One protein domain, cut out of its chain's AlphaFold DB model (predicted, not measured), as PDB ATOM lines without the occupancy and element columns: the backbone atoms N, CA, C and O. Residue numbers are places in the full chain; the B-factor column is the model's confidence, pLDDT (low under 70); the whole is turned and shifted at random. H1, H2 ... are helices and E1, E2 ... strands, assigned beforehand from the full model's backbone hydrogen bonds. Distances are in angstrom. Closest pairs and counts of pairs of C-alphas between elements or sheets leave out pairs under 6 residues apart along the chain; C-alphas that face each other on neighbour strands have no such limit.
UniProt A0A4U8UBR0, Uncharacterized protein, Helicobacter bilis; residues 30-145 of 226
ATOM      1  N   ASN A  30     125.284  86.605 123.198       76.69
ATOM      2  CA  ASN A  30     125.508  86.161 121.840       76.69
ATOM      3  C   ASN A  30     124.203  86.199 121.059       76.69
ATOM      4  O   ASN A  30     123.118  85.903 121.564       76.69
ATOM      5  N   THR A  31     124.310  86.619 119.816       78.31
ATOM      6  CA  THR A  31     123.196  86.673 118.881       78.31
ATOM      7  C   THR A  31     123.736  86.388 117.492       78.31
ATOM      8  O   THR A  31     124.942  86.307 117.305       78.31
ATOM      9  N   THR A  32     122.861  86.195 116.521       83.31
ATOM     10  CA  THR A  32     123.250  85.889 115.147       83.31
ATOM     11  C   THR A  32     122.701  86.964 114.230       83.31
ATOM     12  O   THR A  32     121.559  87.406 114.393       83.31
ATOM     13  N   ALA A  33     123.496  87.380 113.258       83.69
ATOM     14  CA  ALA A  33     123.059  88.250 112.179       83.69
ATOM     15  C   ALA A  33     123.408  87.629 110.833       83.69
ATOM     16  O   ALA A  33     124.246  86.743 110.739       83.69
ATOM     17  N   TYR A  34     122.761  88.123 109.788       86.19
ATOM     18  CA  TYR A  34     123.033  87.719 108.416       86.19
ATOM     19  C   TYR A  34     123.766  88.838 107.698       86.19
ATOM     20  O   TYR A  34     123.495  90.018 107.950       86.19
ATOM     21  N   LEU A  35     124.676  88.464 106.810       87.06
ATOM     22  CA  LEU A  35     125.279  89.388 105.865       87.06
ATOM     23  C   LEU A  35     124.259  89.644 104.751       87.06
ATOM     24  O   LEU A  35     123.604  88.730 104.269       87.06
ATOM     25  N   THR A  36     124.043  90.911 104.420       85.94
ATOM     26  CA  THR A  36     123.059  91.347 103.423       85.94
ATOM     27  C   THR A  36     123.677  92.394 102.517       85.94
ATOM     28  O   THR A  36     124.608  93.088 102.936       85.94
ATOM     29  N   LYS A  37     123.117  92.559 101.312       85.69
ATOM     30  CA  LYS A  37     123.602  93.523 100.311       85.69
ATOM     31  C   LYS A  37     125.079  93.294  99.994       85.69
ATOM     32  O   LYS A  37     125.880  94.225 100.083       85.69
ATOM     33  N   ILE A  38     125.422  92.045  99.709       85.94
ATOM     34  CA  ILE A  38     126.805  91.647  99.478       85.94
ATOM     35  C   ILE A  38     127.142  92.031  98.045       85.94
ATOM     36  O   ILE A  38     126.550  91.512  97.105       85.94
ATOM     37  N   ASN A  39     128.043  92.992  97.869       88.31
ATOM     38  CA  ASN A  39     128.394  93.493  96.544       88.31
ATOM     39  C   ASN A  39     129.902  93.672  96.415       88.31
ATOM     40  O   ASN A  39     130.555  94.103  97.365       88.31
ATOM     41  N   ILE A  40     130.443  93.378  95.233       87.31
ATOM     42  CA  ILE A  40     131.872  93.525  94.950       87.31
ATOM     43  C   ILE A  40     132.265  94.990  95.136       87.31
ATOM     44  O   ILE A  40     131.768  95.890  94.452       87.31
ATOM     45  N   ASN A  41     133.199  95.225  96.051       87.31
ATOM     46  CA  ASN A  41     133.850  96.507  96.217       87.31
ATOM     47  C   ASN A  41     135.029  96.580  95.249       87.31
ATOM     48  O   ASN A  41     136.140  96.141  95.546       87.31
ATOM     49  N   LYS A  42     134.757  97.130  94.065       83.38
ATOM     50  CA  LYS A  42     135.733  97.226  92.976       83.38
ATOM     51  C   LYS A  42     137.013  97.946  93.397       83.38
ATOM     52  O   LYS A  42     138.100  97.490  93.071       83.38
ATOM     53  N   HIS A  43     136.865  99.045  94.133       84.69
ATOM     54  CA  HIS A  43     137.989  99.871  94.557       84.69
ATOM     55  C   HIS A  43     138.885  99.127  95.550       84.69
ATOM     56  O   HIS A  43     140.070  98.969  95.289       84.69
ATOM     57  N   GLU A  44     138.305  98.572  96.619       86.50
ATOM     58  CA  GLU A  44     139.072  97.803  97.609       86.50
ATOM     59  C   GLU A  44     139.685  96.529  97.015       86.50
ATOM     60  O   GLU A  44     140.767  96.122  97.423       86.50
ATOM     61  N   THR A  45     139.021  95.908  96.034       86.19
ATOM     62  CA  THR A  45     139.561  94.738  95.323       86.19
ATOM     63  C   THR A  45     140.829  95.101  94.549       86.19
ATOM     64  O   THR A  45     141.848  94.426  94.681       86.19
ATOM     65  N   ILE A  46     140.796  96.204  93.796       84.88
ATOM     66  CA  ILE A  46     141.958  96.721  93.058       84.88
ATOM     67  C   ILE A  46     143.081  97.124  94.024       84.88
ATOM     68  O   ILE A  46     144.243  96.768  93.815       84.88
ATOM     69  N   ASP A  47     142.741  97.821  95.106       86.62
ATOM     70  CA  ASP A  47     143.708  98.271  96.108       86.62
ATOM     71  C   ASP A  47     144.365  97.099  96.844       86.62
ATOM     72  O   ASP A  47     145.566  97.131  97.131       86.62
ATOM     73  N   LEU A  48     143.603  96.049  97.167       87.12
ATOM     74  CA  LEU A  48     144.137  94.820  97.748       87.12
ATOM     75  C   LEU A  48     145.108  94.142  96.781       87.12
ATOM     76  O   LEU A  48     146.250  93.893  97.167       87.12
ATOM     77  N   TYR A  49     144.707  93.942  95.527       84.88
ATOM     78  CA  TYR A  49     145.574  93.331  94.526       84.88
ATOM     79  C   TYR A  49     146.881  94.111  94.349       84.88
ATOM     80  O   TYR A  49     147.962  93.533  94.438       84.88
ATOM     81  N   ASN A  50     146.807  95.435  94.178       85.31
ATOM     82  CA  ASN A  50     147.985  96.291  94.014       85.31
ATOM     83  C   ASN A  50     148.922  96.247  95.237       85.31
ATOM     84  O   ASN A  50     150.135  96.436  95.100       85.31
ATOM     85  N   ARG A  51     148.378  96.023  96.443       86.38
ATOM     86  CA  ARG A  51     149.170  95.852  97.673       86.38
ATOM     87  C   ARG A  51     149.847  94.487  97.754       86.38
ATOM     88  O   ARG A  51     150.974  94.438  98.251       86.38
ATOM     89  N   GLU A  52     149.181  93.425  97.313       84.50
ATOM     90  CA  GLU A  52     149.705  92.053  97.344       84.50
ATOM     91  C   GLU A  52     150.677  91.778  96.180       84.50
ATOM     92  O   GLU A  52     151.678  91.089  96.369       84.50
ATOM     93  N   HIS A  53     150.481  92.417  95.023       82.44
ATOM     94  CA  HIS A  53     151.249  92.191  93.794       82.44
ATOM     95  C   HIS A  53     152.158  93.372  93.412       82.44
ATOM     96  O   HIS A  53     152.179  93.817  92.262       82.44
ATOM     97  N   LYS A  54     152.945  93.877  94.372       76.50
ATOM     98  CA  LYS A  54     153.810  95.068  94.204       76.50
ATOM     99  C   LYS A  54     154.809  94.987  93.045       76.50
ATOM    100  O   LYS A  54     155.166  96.028  92.501       76.50
ATOM    101  N   ASP A  55     155.257  93.781  92.702       75.50
ATOM    102  CA  ASP A  55     156.254  93.536  91.652       75.50
ATOM    103  C   ASP A  55     155.622  93.348  90.259       75.50
ATOM    104  O   ASP A  55     156.330  93.191  89.263       75.50
ATOM    105  N   THR A  56     154.289  93.368  90.173       72.69
ATOM    106  CA  THR A  56     153.543  93.301  88.911       72.69
ATOM    107  C   THR A  56     153.037  94.683  88.496       72.69
ATOM    108  O   THR A  56     153.072  95.646  89.264       72.69
ATOM    109  N   LYS A  57     152.578  94.797  87.247       68.56
ATOM    110  CA  LYS A  57     151.968  96.027  86.741       68.56
ATOM    111  C   LYS A  57     150.689  96.323  87.537       68.56
ATOM    112  O   LYS A  57     149.857  95.432  87.699       68.56
ATOM    113  N   LYS A  58     150.534  97.557  88.025       71.38
ATOM    114  CA  LYS A  58     149.363  97.939  88.824       71.38
ATOM    115  C   LYS A  58     148.106  97.915  87.966       71.38
ATOM    116  O   LYS A  58     148.155  98.236  86.780       71.38
ATOM    117  N   PHE A  59     146.969  97.619  88.585       69.50
ATOM    118  CA  PHE A  59     145.677  97.637  87.899       69.50
ATOM    119  C   PHE A  59     145.317  99.014  87.321       69.50
ATOM    120  O   PHE A  59     144.716  99.079  86.255       69.50
ATOM    121  N   ASP A  60     145.762 100.109  87.946       66.69
ATOM    122  CA  ASP A  60     145.541 101.476  87.443       66.69
ATOM    123  C   ASP A  60     146.245 101.748  86.100       66.69
ATOM    124  O   ASP A  60     145.909 102.700  85.396       66.69
ATOM    125  N   ASP A  61     147.211 100.903  85.725       62.94
ATOM    126  CA  ASP A  61     147.935 100.990  84.459       62.94
ATOM    127  C   ASP A  61     147.235 100.211  83.316       62.94
ATOM    128  O   ASP A  61     147.784 100.115  82.203       62.94
ATOM    129  N   TYR A  62     146.065  99.608  83.583       62.16
ATOM    130  CA  TYR A  62     145.203  98.953  82.593       62.16
ATOM    131  C   TYR A  62     144.129  99.922  82.074       62.16
ATOM    132  O   TYR A  62     143.610 100.757  82.817       62.16
ATOM    133  N   PRO A  63     143.793  99.862  80.777       55.47
ATOM    134  CA  PRO A  63     142.870 100.809  80.172       55.47
ATOM    135  C   PRO A  63     141.427 100.544  80.654       55.47
ATOM    136  O   PRO A  63     140.975  99.403  80.702       55.47
ATOM    137  N   ALA A  64     140.694 101.611  81.006       57.66
ATOM    138  CA  ALA A  64     139.387 101.600  81.698       57.66
ATOM    139  C   ALA A  64     138.236 100.829  81.003       57.66
ATOM    140  O   ALA A  64     137.121 100.760  81.517       57.66
ATOM    141  N   ASN A  65     138.491 100.311  79.809       52.75
ATOM    142  CA  ASN A  65     137.587  99.591  78.924       52.75
ATOM    143  C   ASN A  65     137.787  98.065  78.953       52.75
ATOM    144  O   ASN A  65     136.998  97.358  78.330       52.75
ATOM    145  N   GLU A  66     138.799  97.549  79.652       55.28
ATOM    146  CA  GLU A  66     138.858  96.126  79.991       55.28
ATOM    147  C   GLU A  66     137.935  95.871  81.186       55.28
ATOM    148  O   GLU A  66     137.960  96.607  82.170       55.28
ATOM    149  N   ASP A  67     137.068  94.861  81.091       56.66
ATOM    150  CA  ASP A  67     136.219  94.451  82.208       56.66
ATOM    151  C   ASP A  67     137.137  93.786  83.244       56.66
ATOM    152  O   ASP A  67     137.407  92.588  83.206       56.66
ATOM    153  N   ILE A  68     137.699  94.618  84.123       56.31
ATOM    154  CA  ILE A  68     138.799  94.331  85.066       56.31
ATOM    155  C   ILE A  68     138.476  93.145  86.005       56.31
ATOM    156  O   ILE A  68     139.341  92.623  86.693       56.31
ATOM    157  N   PHE A  69     137.224  92.682  86.012       57.88
ATOM    158  CA  PHE A  69     136.710  91.557  86.796       57.88
ATOM    159  C   PHE A  69     136.625  90.237  86.012       57.88
ATOM    160  O   PHE A  69     135.825  89.358  86.361       57.88
ATOM    161  N   LEU A  70     137.425  90.085  84.952       56.97
ATOM    162  CA  LEU A  70     137.672  88.786  84.330       56.97
ATOM    163  C   LEU A  70     138.343  87.861  85.356       56.97
ATOM    164  O   LEU A  70     139.405  88.178  85.889       56.97
ATOM    165  N   ASP A  71     137.722  86.703  85.600       57.03
ATOM    166  CA  ASP A  71     138.074  85.731  86.653       57.03
ATOM    167  C   ASP A  71     139.541  85.278  86.669       57.03
ATOM    168  O   ASP A  71     140.010  84.704  87.643       57.03
ATOM    169  N   THR A  72     140.275  85.513  85.585       60.66
ATOM    170  CA  THR A  72     141.646  85.042  85.389       60.66
ATOM    171  C   THR A  72     142.726  85.970  85.942       60.66
ATOM    172  O   THR A  72     143.871  85.540  86.031       60.66
ATOM    173  N   GLN A  73     142.415  87.237  86.237       66.25
ATOM    174  CA  GLN A  73     143.419  88.227  86.671       66.25
ATOM    175  C   GLN A  73     143.349  88.563  88.164       66.25
ATOM    176  O   GLN A  73     144.320  89.074  88.710       66.25
ATOM    177  N   ILE A  74     142.218  88.289  88.813       72.25
ATOM    178  CA  ILE A  74     141.982  88.599  90.223       72.25
ATOM    179  C   ILE A  74     141.933  87.287  91.007       72.25
ATOM    180  O   ILE A  74     141.081  86.437  90.754       72.25
ATOM    181  N   ASP A  75     142.837  87.146  91.969       82.75
ATOM    182  CA  ASP A  75     142.939  86.010  92.887       82.75
ATOM    183  C   ASP A  75     142.091  86.188  94.155       82.75
ATOM    184  O   ASP A  75     141.690  85.203  94.775       82.75
ATOM    185  N   LYS A  76     141.783  87.438  94.526       87.81
ATOM    186  CA  LYS A  76     140.938  87.766  95.678       87.81
ATOM    187  C   LYS A  76     139.908  88.838  95.367       87.81
ATOM    188  O   LYS A  76     140.215  89.878  94.795       87.81
ATOM    189  N   TYR A  77     138.692  88.631  95.847       88.50
ATOM    190  CA  TYR A  77     137.564  89.543  95.704       88.50
ATOM    191  C   TYR A  77     137.211  90.161  97.050       88.50
ATOM    192  O   TYR A  77     137.009  89.451  98.037       88.50
ATOM    193  N   VAL A  78     137.071  91.485  97.085       90.38
ATOM    194  CA  VAL A  78     136.562  92.191  98.262       90.38
ATOM    195  C   VAL A  78     135.084  92.483  98.050       90.38
ATOM    196  O   VAL A  78     134.715  93.154  97.088       90.38
ATOM    197  N   TYR A  79     134.229  92.020  98.960       90.81
ATOM    198  CA  TYR A  79     132.804  92.342  98.962       90.81
ATOM    199  C   TYR A  79     132.468  93.233 100.145       90.81
ATOM    200  O   TYR A  79     132.752  92.899 101.295       90.81
ATOM    201  N   SER A  80     131.796  94.342  99.874       92.44
ATOM    202  CA  SER A  80     131.136  95.119 100.913       92.44
ATOM    203  C   SER A  80     129.841  94.438 101.324       92.44
ATOM    204  O   SER A  80     129.077  93.966 100.482       92.44
ATOM    205  N   PHE A  81     129.582  94.426 102.625       89.94
ATOM    206  CA  PHE A  81     128.379  93.849 103.200       89.94
ATOM    207  C   PHE A  81     127.748  94.777 104.234       89.94
ATOM    208  O   PHE A  81     128.372  95.683 104.798       89.94
ATOM    209  N   VAL A  82     126.480  94.495 104.523       88.88
ATOM    210  CA  VAL A  82     125.730  95.093 105.622       88.88
ATOM    211  C   VAL A  82     125.206  93.983 106.523       88.88
ATOM    212  O   VAL A  82     124.466  93.110 106.073       88.88
ATOM    213  N   LEU A  83     125.519  94.027 107.814       86.62
ATOM    214  CA  LEU A  83     124.872  93.156 108.793       86.62
ATOM    215  C   LEU A  83     123.385  93.522 108.895       86.62
ATOM    216  O   LEU A  83     123.027  94.691 109.077       86.62
ATOM    217  N   SER A  84     122.510  92.520 108.751       78.50
ATOM    218  CA  SER A  84     121.075  92.736 108.558       78.50
ATOM    219  C   SER A  84     120.472  93.633 109.661       78.50
ATOM    220  O   SER A  84     120.727  93.406 110.852       78.50
ATOM    221  N   PRO A  85     119.640  94.632 109.302       55.38
ATOM    222  CA  PRO A  85     119.109  95.633 110.231       55.38
ATOM    223  C   PRO A  85     117.919  95.163 111.084       55.38
ATOM    224  O   PRO A  85     117.450  95.925 111.931       55.38
ATOM    225  N   ASN A  86     117.450  93.915 110.942       53.50
ATOM    226  CA  ASN A  86     116.429  93.333 111.842       53.50
ATOM    227  C   ASN A  86     116.929  93.129 113.287       53.50
ATOM    228  O   ASN A  86     116.209  92.725 114.200       53.50
ATOM    229  N   SER A  87     118.181  93.483 113.501       52.00
ATOM    230  CA  SER A  87     118.933  93.465 114.724       52.00
ATOM    231  C   SER A  87     118.664  94.721 115.566       52.00
ATOM    232  O   SER A  87     119.282  95.776 115.431       52.00
ATOM    233  N   LYS A  88     117.832  94.576 116.603       59.75
ATOM    234  CA  LYS A  88     117.832  95.483 117.778       59.75
ATOM    235  C   LYS A  88     119.238  95.677 118.403       59.75
ATOM    236  O   LYS A  88     119.395  96.513 119.288       59.75
ATOM    237  N   ILE A  89     120.224  94.902 117.944       65.56
ATOM    238  CA  ILE A  89     121.646  94.872 118.289       65.56
ATOM    239  C   ILE A  89     122.309  96.231 118.009       65.56
ATOM    240  O   ILE A  89     122.830  96.829 118.943       65.56
ATOM    241  N   PHE A  90     122.199  96.782 116.789       63.75
ATOM    242  CA  PHE A  90     122.884  98.042 116.430       63.75
ATOM    243  C   PHE A  90     122.215  99.301 116.999       63.75
ATOM    244  O   PHE A  90     122.858 100.337 117.129       63.75
ATOM    245  N   ARG A  91     120.939  99.232 117.416       62.59
ATOM    246  CA  ARG A  91     120.244 100.373 118.058       62.59
ATOM    247  C   ARG A  91     120.815 100.740 119.432       62.59
ATOM    248  O   ARG A  91     120.492 101.802 119.953       62.59
ATOM    249  N   LYS A  92     121.614  99.859 120.037       67.75
ATOM    250  CA  LYS A  92     122.207 100.049 121.365       67.75
ATOM    251  C   LYS A  92     123.730 100.193 121.310       67.75
ATOM    252  O   LYS A  92     124.372  99.895 122.313       67.75
ATOM    253  N   ASN A  93     124.302 100.643 120.184       68.38
ATOM    254  CA  ASN A  93     125.764 100.747 120.058       68.38
ATOM    255  C   ASN A  93     126.391 101.694 121.106       68.38
ATOM    256  O   ASN A  93     127.525 101.499 121.520       68.38
ATOM    257  N   PHE A  94     125.615 102.661 121.611       73.62
ATOM    258  CA  PHE A  94     126.074 103.571 122.659       73.62
ATOM    259  C   PHE A  94     126.243 102.878 124.017       73.62
ATOM    260  O   PHE A  94     126.967 103.384 124.860       73.62
ATOM    261  N   ILE A  95     125.561 101.744 124.246       77.56
ATOM    262  CA  ILE A  95     125.685 100.933 125.470       77.56
ATOM    263  C   ILE A  95     126.664  99.781 125.260       77.56
ATOM    264  O   ILE A  95     127.417  99.436 126.171       77.56
ATOM    265  N   TYR A  96     126.622  99.166 124.079       80.38
ATOM    266  CA  TYR A  96     127.352  97.943 123.780       80.38
ATOM    267  C   TYR A  96     128.160  98.072 122.497       80.38
ATOM    268  O   TYR A  96     127.617  98.400 121.445       80.38
ATOM    269  N   ASN A  97     129.419  97.671 122.577       80.38
ATOM    270  CA  ASN A  97     130.234  97.384 121.414       80.38
ATOM    271  C   ASN A  97     129.804  96.045 120.800       80.38
ATOM    272  O   ASN A  97     129.401  95.107 121.500       80.38
ATOM    273  N   ILE A  98     129.875  95.975 119.475       81.56
ATOM    274  CA  ILE A  98     129.437  94.825 118.687       81.56
ATOM    275  C   ILE A  98     130.664  94.224 118.020       81.56
ATOM    276  O   ILE A  98     131.373  94.918 117.293       81.56
ATOM    277  N   TYR A  99     130.875  92.934 118.265       82.94
ATOM    278  CA  TYR A  99     131.989  92.155 117.742       82.94
ATOM    279  C   TYR A  99     131.425  90.970 116.961       82.94
ATOM    280  O   TYR A  99     131.003  89.979 117.564       82.94
ATOM    281  N   PRO A 100     131.329  91.086 115.630       85.62
ATOM    282  CA  PRO A 100     131.023  89.944 114.789       85.62
ATOM    283  C   PRO A 100     132.181  88.945 114.845       85.62
ATOM    284  O   PRO A 100     133.347  89.331 114.787       85.62
ATOM    285  N   ASP A 101     131.843  87.671 114.953       86.69
ATOM    286  CA  ASP A 101     132.776  86.563 114.849       86.69
ATOM    287  C   ASP A 101     132.726  86.007 113.426       86.69
ATOM    288  O   ASP A 101     131.746  85.387 113.005       86.69
ATOM    289  N   PHE A 102     133.794  86.274 112.682       85.19
ATOM    290  CA  PHE A 102     133.933  85.898 111.283       85.19
ATOM    291  C   PHE A 102     134.688  84.577 111.078       85.19
ATOM    292  O   PHE A 102     134.891  84.190 109.931       85.19
ATOM    293  N   TYR A 103     135.082  83.868 112.143       80.88
ATOM    294  CA  TYR A 103     135.861  82.627 112.012       80.88
ATOM    295  C   TYR A 103     135.113  81.499 111.295       80.88
ATOM    296  O   TYR A 103     135.736  80.692 110.619       80.88
ATOM    297  N   ASN A 104     133.786  81.442 111.437       74.31
ATOM    298  CA  ASN A 104     132.948  80.373 110.878       74.31
ATOM    299  C   ASN A 104     132.241  80.788 109.577       74.31
ATOM    300  O   ASN A 104     131.136  80.323 109.293       74.31
ATOM    301  N   LEU A 105     132.830  81.718 108.824       81.44
ATOM    302  CA  LEU A 105     132.346  82.055 107.488       81.44
ATOM    303  C   LEU A 105     132.628  80.909 106.493       81.44
ATOM    304  O   LEU A 105     133.314  79.945 106.818       81.44
ATOM    305  N   HIS A 106     132.038  80.995 105.295       77.94
ATOM    306  CA  HIS A 106     132.228  80.019 104.212       77.94
ATOM    307  C   HIS A 106     133.723  79.772 103.940       77.94
ATOM    308  O   HIS A 106     134.511  80.704 104.064       77.94
ATOM    309  N   GLU A 107     134.108  78.559 103.525       80.56
ATOM    310  CA  GLU A 107     135.523  78.166 103.337       80.56
ATOM    311  C   GLU A 107     136.288  79.064 102.347       80.56
ATOM    312  O   GLU A 107     137.500  79.224 102.455       80.56
ATOM    313  N   ASP A 108     135.573  79.707 101.420       85.56
ATOM    314  CA  ASP A 108     136.151  80.635 100.443       85.56
ATOM    315  C   ASP A 108     136.431  82.035 101.013       85.56
ATOM    316  O   ASP A 108     136.970  82.888 100.303       85.56
ATOM    317  N   ILE A 109     136.024  82.328 102.250       88.44
ATOM    318  CA  ILE A 109     136.244  83.624 102.896       88.44
ATOM    319  C   ILE A 109     137.530  83.549 103.713       88.44
ATOM    320  O   ILE A 109     137.608  82.841 104.712       88.44
ATOM    321  N   GLU A 110     138.530  84.326 103.305       89.50
ATOM    322  CA  GLU A 110     139.827  84.369 103.978       89.50
ATOM    323  C   GLU A 110     139.731  85.161 105.290       89.50
ATOM    324  O   GLU A 110     140.207  84.722 106.336       89.50
ATOM    325  N   TYR A 111     139.094  86.335 105.243       89.88
ATOM    326  CA  TYR A 111     138.823  87.159 106.418       89.88
ATOM    327  C   TYR A 111     137.719  88.183 106.146       89.88
ATOM    328  O   TYR A 111     137.400  88.515 105.007       89.88
ATOM    329  N   ALA A 112     137.149  88.730 107.217       89.94
ATOM    330  CA  ALA A 112     136.216  89.843 107.149       89.94
ATOM    331  C   ALA A 112     136.488  90.842 108.273       89.94
ATOM    332  O   ALA A 112     136.999  90.488 109.338       89.94
ATOM    333  N   TYR A 113     136.158  92.104 108.025       89.88
ATOM    334  CA  TYR A 113     136.356  93.183 108.980       89.88
ATOM    335  C   TYR A 113     135.245  94.225 108.877       89.88
ATOM    336  O   TYR A 113     134.609  94.410 107.840       89.88
ATOM    337  N   MET A 114     135.020  94.924 109.986       87.62
ATOM    338  CA  MET A 114     134.100  96.055 110.042       87.62
ATOM    339  C   MET A 114     134.843  97.342 109.712       87.62
ATOM    340  O   MET A 114     135.975  97.527 110.157       87.62
ATOM    341  N   ASN A 115     134.198  98.252 108.980       85.88
ATOM    342  CA  ASN A 115     134.814  99.529 108.605       85.88
ATOM    343  C   ASN A 115     135.132 100.371 109.843       85.88
ATOM    344  O   ASN A 115     136.186 100.995 109.938       85.88
ATOM    345  N   THR A 116     134.212 100.370 110.809       79.50
ATOM    346  CA  THR A 116     134.413 100.964 112.130       79.50
ATOM    347  C   THR A 116     133.869 100.038 113.217       79.50
ATOM    348  O   THR A 116     132.979  99.216 112.980       79.50
ATOM    349  N   HIS A 117     134.436 100.134 114.421       69.56
ATOM    350  CA  HIS A 117     134.010  99.311 115.552       69.56
ATOM    351  C   HIS A 117     132.537  99.574 115.887       69.56
ATOM    352  O   HIS A 117     132.133 100.715 116.102       69.56
ATOM    353  N   GLY A 118     131.735  98.511 115.958       67.56
ATOM    354  CA  GLY A 118     130.313  98.615 116.288       67.56
ATOM    355  C   GLY A 118     129.406  99.101 115.151       67.56
ATOM    356  O   GLY A 118     128.206  99.286 115.384       67.56
ATOM    357  N   ASP A 119     129.941  99.301 113.945       77.06
ATOM    358  CA  ASP A 119     129.137  99.584 112.755       77.06
ATOM    359  C   ASP A 119     128.424  98.320 112.262       77.06
ATOM    360  O   ASP A 119     128.678  97.217 112.736       77.06
ATOM    361  N   LYS A 120     127.507  98.474 111.312       84.25
ATOM    362  CA  LYS A 120     126.880  97.381 110.562       84.25
ATOM    363  C   LYS A 120     127.517  97.172 109.188       84.25
ATOM    364  O   LYS A 120     127.147  96.220 108.509       84.25
ATOM    365  N   TYR A 121     128.419  98.060 108.774       88.19
ATOM    366  CA  TYR A 121     129.106  98.000 107.489       88.19
ATOM    367  C   TYR A 121     130.498  97.388 107.633       88.19
ATOM    368  O   TYR A 121     131.243  97.714 108.561       88.19
ATOM    369  N   GLY A 122     130.855  96.535 106.683       90.12
ATOM    370  CA  GLY A 122     132.166  95.913 106.629       90.12
ATOM    371  C   GLY A 122     132.496  95.407 105.238       90.12
ATOM    372  O   GLY A 122     131.676  95.495 104.318       90.12
ATOM    373  N   ASN A 123     133.703  94.871 105.111       91.88
ATOM    374  CA  ASN A 123     134.177  94.197 103.916       91.88
ATOM    375  C   ASN A 123     134.611  92.774 104.272       91.88
ATOM    376  O   ASN A 123     135.167  92.528 105.344       91.88
ATOM    377  N   LEU A 124     134.354  91.838 103.368       92.06
ATOM    378  CA  LEU A 124     134.852  90.470 103.429       92.06
ATOM    379  C   LEU A 124     135.755  90.221 102.221       92.06
ATOM    380  O   LEU A 124     135.486  90.731 101.132       92.06
ATOM    381  N   VAL A 125     136.814  89.452 102.423       91.56
ATOM    382  CA  VAL A 125     137.778  89.081 101.390       91.56
ATOM    383  C   VAL A 125     137.635  87.601 101.116       91.56
ATOM    384  O   VAL A 125     137.662  86.783 102.035       91.56
ATOM    385  N   SER A 126     137.456  87.268  99.846       90.06
ATOM    386  CA  SER A 126     137.259  85.901  99.402       90.06
ATOM    387  C   SER A 126     138.232  85.537  98.302       90.06
ATOM    388  O   SER A 126     138.503  86.343  97.417       90.06
ATOM    389  N   ILE A 127     138.712  84.302  98.348       89.00
ATOM    390  CA  ILE A 127     139.571  83.719  97.313       89.00
ATOM    391  C   ILE A 127     138.788  83.325  96.051       89.00
ATOM    392  O   ILE A 127     139.381  82.962  95.041       89.00
ATOM    393  N   GLN A 128     137.451  83.363  96.092       85.50
ATOM    394  CA  GLN A 128     136.588  83.005  94.967       85.50
ATOM    395  C   GLN A 128     135.393  83.956  94.857       85.50
ATOM    396  O   GLN A 128     135.094  84.748  95.754       85.50
ATOM    397  N   LYS A 129     134.684  83.904  93.724       82.75
ATOM    398  CA  LYS A 129     133.416  84.624  93.597       82.75
ATOM    399  C   LYS A 129     132.358  83.964  94.474       82.75
ATOM    400  O   LYS A 129     132.083  82.777  94.332       82.75
ATOM    401  N   ILE A 130     131.746  84.751  95.353       79.31
ATOM    402  CA  ILE A 130     130.739  84.255  96.286       79.31
ATOM    403  C   ILE A 130     129.353  84.355  95.650       79.31
ATOM    404  O   ILE A 130     128.981  85.397  95.108       79.31
ATOM    405  N   ALA A 131     128.567  83.285  95.763       71.25
ATOM    406  CA  ALA A 131     127.128  83.340  95.541       71.25
ATOM    407  C   ALA A 131     126.451  83.908  96.801       71.25
ATOM    408  O   ALA A 131     126.687  83.408  97.895       71.25
ATOM    409  N   GLU A 132     125.608  84.936  96.669       65.81
ATOM    410  CA  GLU A 132     125.011  85.658  97.813       65.81
ATOM    411  C   GLU A 132     124.272  84.729  98.805       65.81
ATOM    412  O   GLU A 132     124.259  84.990 100.007       65.81
ATOM    413  N   ASP A 133     123.754  83.594  98.325       65.88
ATOM    414  CA  ASP A 133     123.029  82.595  99.118       65.88
ATOM    415  C   ASP A 133     123.927  81.633  99.926       65.88
ATOM    416  O   ASP A 133     123.415  80.880 100.758       65.88
ATOM    417  N   SER A 134     125.249  81.611  99.705       68.62
ATOM    418  CA  SER A 134     126.150  80.639 100.352       68.62
ATOM    419  C   SER A 134     126.665  81.076 101.725       68.62
ATOM    420  O   SER A 134     127.279  80.282 102.441       68.62
ATOM    421  N   ILE A 135     126.420  82.326 102.128       77.19
ATOM    422  CA  ILE A 135     126.966  82.858 103.375       77.19
ATOM    423  C   ILE A 135     126.016  82.589 104.546       77.19
ATOM    424  O   ILE A 135     124.915  83.131 104.640       77.19
ATOM    425  N   GLY A 136     126.485  81.752 105.474       77.75
ATOM    426  CA  GLY A 136     125.780  81.423 106.709       77.75
ATOM    427  C   GLY A 136     125.643  82.597 107.696       77.75
ATOM    428  O   GLY A 136     126.187  83.687 107.496       77.75
ATOM    429  N   PRO A 137     124.901  82.393 108.799       84.62
ATOM    430  CA  PRO A 137     124.759  83.397 109.845       84.62
ATOM    431  C   PRO A 137     126.091  83.671 110.553       84.62
ATOM    432  O   PRO A 137     126.826  82.758 110.916       84.62
ATOM    433  N   VAL A 138     126.340  84.944 110.840       85.94
ATOM    434  CA  VAL A 138     127.489  85.432 111.604       85.94
ATOM    435  C   VAL A 138     127.106  85.532 113.072       85.94
ATOM    436  O   VAL A 138     126.122  86.194 113.432       85.94
ATOM    437  N   ALA A 139     127.883  84.884 113.937       85.56
ATOM    438  CA  ALA A 139     127.740  85.055 115.374       85.56
ATOM    439  C   ALA A 139     128.200  86.463 115.772       85.56
ATOM    440  O   ALA A 139     129.177  86.993 115.262       85.56
ATOM    441  N   ILE A 140     127.475  87.097 116.682       84.19
ATOM    442  CA  ILE A 140     127.772  88.428 117.195       84.19
ATOM    443  C   ILE A 140     127.877  88.348 118.707       84.19
ATOM    444  O   ILE A 140     126.914  87.986 119.393       84.19
ATOM    445  N   MET A 141     129.014  88.798 119.219       83.06
ATOM    446  CA  MET A 141     129.226  89.057 120.631       83.06
ATOM    447  C   MET A 141     128.960  90.536 120.933       83.06
ATOM    448  O   MET A 141     129.425  91.440 120.238       83.06
ATOM    449  N   ARG A 142     128.186  90.793 121.990       81.06
ATOM    450  CA  ARG A 142     127.955  92.144 122.518       81.06
ATOM    451  C   ARG A 142     128.705  92.303 123.825       81.06
ATOM    452  O   ARG A 142     128.405  91.579 124.773       81.06
ATOM    453  N   SER A 143     129.602  93.278 123.881       81.56
ATOM    454  CA  SER A 143     130.286  93.668 125.115       81.56
ATOM    455  C   SER A 143     129.864  95.071 125.518       81.56
ATOM    456  O   SER A 143     129.513  95.880 124.665       81.56
ATOM    457  N   MET A 144     129.862  95.371 126.812       81.44
ATOM    458  CA  MET A 144     129.575  96.723 127.290       81.44
ATOM    459  C   MET A 144     130.640  97.699 126.786       81.44
ATOM    460  O   MET A 144     131.819  97.368 126.768       81.44
ATOM    461  N   ASN A 145     130.218  98.888 126.364       83.25
ATOM    462  CA  ASN A 145     131.139  99.934 125.944       83.25
ATOM    463  C   ASN A 145     131.927 100.447 127.164       83.25
ATOM    464  O   ASN A 145     131.339 100.781 128.201       83.25
TER     465      ASN A 145
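AT A GLANCE: This is residues 30 to 145 of the 226 residues of an uncharacterized protein of Helicobacter bilis (UniProt A0A4U8UBR0). A strongly twisted four-stranded sheet, E2, E3, E6 and E5, makes the middle of an elongated domain, with H1 over one face near one end and a smaller three-stranded sheet, E1, E7 and E4, at the other end. Beyond H1 a long loop carries residues 61 to 67, which stick out. The 116 printed residues hold E1 E2 H1 E3 E4 E5 E6 E7 in that order, mixed in class, with 52 residues in named elements, under half. Both sheets are antiparallel, ordered E2 E3 E6 E5 and E1 E7 E4. The whole is only just compact, close to loose, with a radius of gyration of the C-alphas of 16.0 A and spans of 48 by 26 by 22 A.

IN THESE COORDINATES: Find C-alpha 31 at (123.196, 86.673, 118.881), where E1, residues 31 to 33, begins; E2 follows at 35 to 40. H1, residues 42 to 52, starts at (135.733, 97.226, 92.976) and runs 15.5 A. Then read E3, 77 to 83, 18.6 A; E4, 96 to 101; E5, 109 to 114; E6, 121 to 126, 16.7 A; and E7, 138 to 144, 19.4 A, ending at (129.575, 96.723, 127.290).

HOW THE PARTS SIT: In the larger sheet, look for N 36 and O 82, 2.8 A, between E2 and E3; N 79 and O 124, 2.8 A, between E3 and E6; and N 110 and O 125, 2.9 A, in the hairpin E5 and E6. H1 is on this sheet, two layers with the helix on one face, over E3 and slantwise to it at 54 degrees on the local plane; their closest C-alphas, Thr 45 and Val 78, are 4.9 A apart. In H1 every O i to N i+4 pair is within hydrogen-bond range. E1 runs on into E2 at 36 degrees. In the other sheet, find N 31 and O 140, 3.0 A, between E1 and E7, and N 99 and O 141, 2.9 A, between E7 and E4. E4 and E5 are near each other.

THE WHOLE: The C-alphas farthest apart, Pro 63 and Met 144, are 49.1 A apart. The printed part has no cut; the links H1 to E3, E3 to E4 and E6 to E7 are long. Look for pLDDT under 70 at residues 57, 59 to 73, 85 to 93, 117 to 118 and 132 to 134.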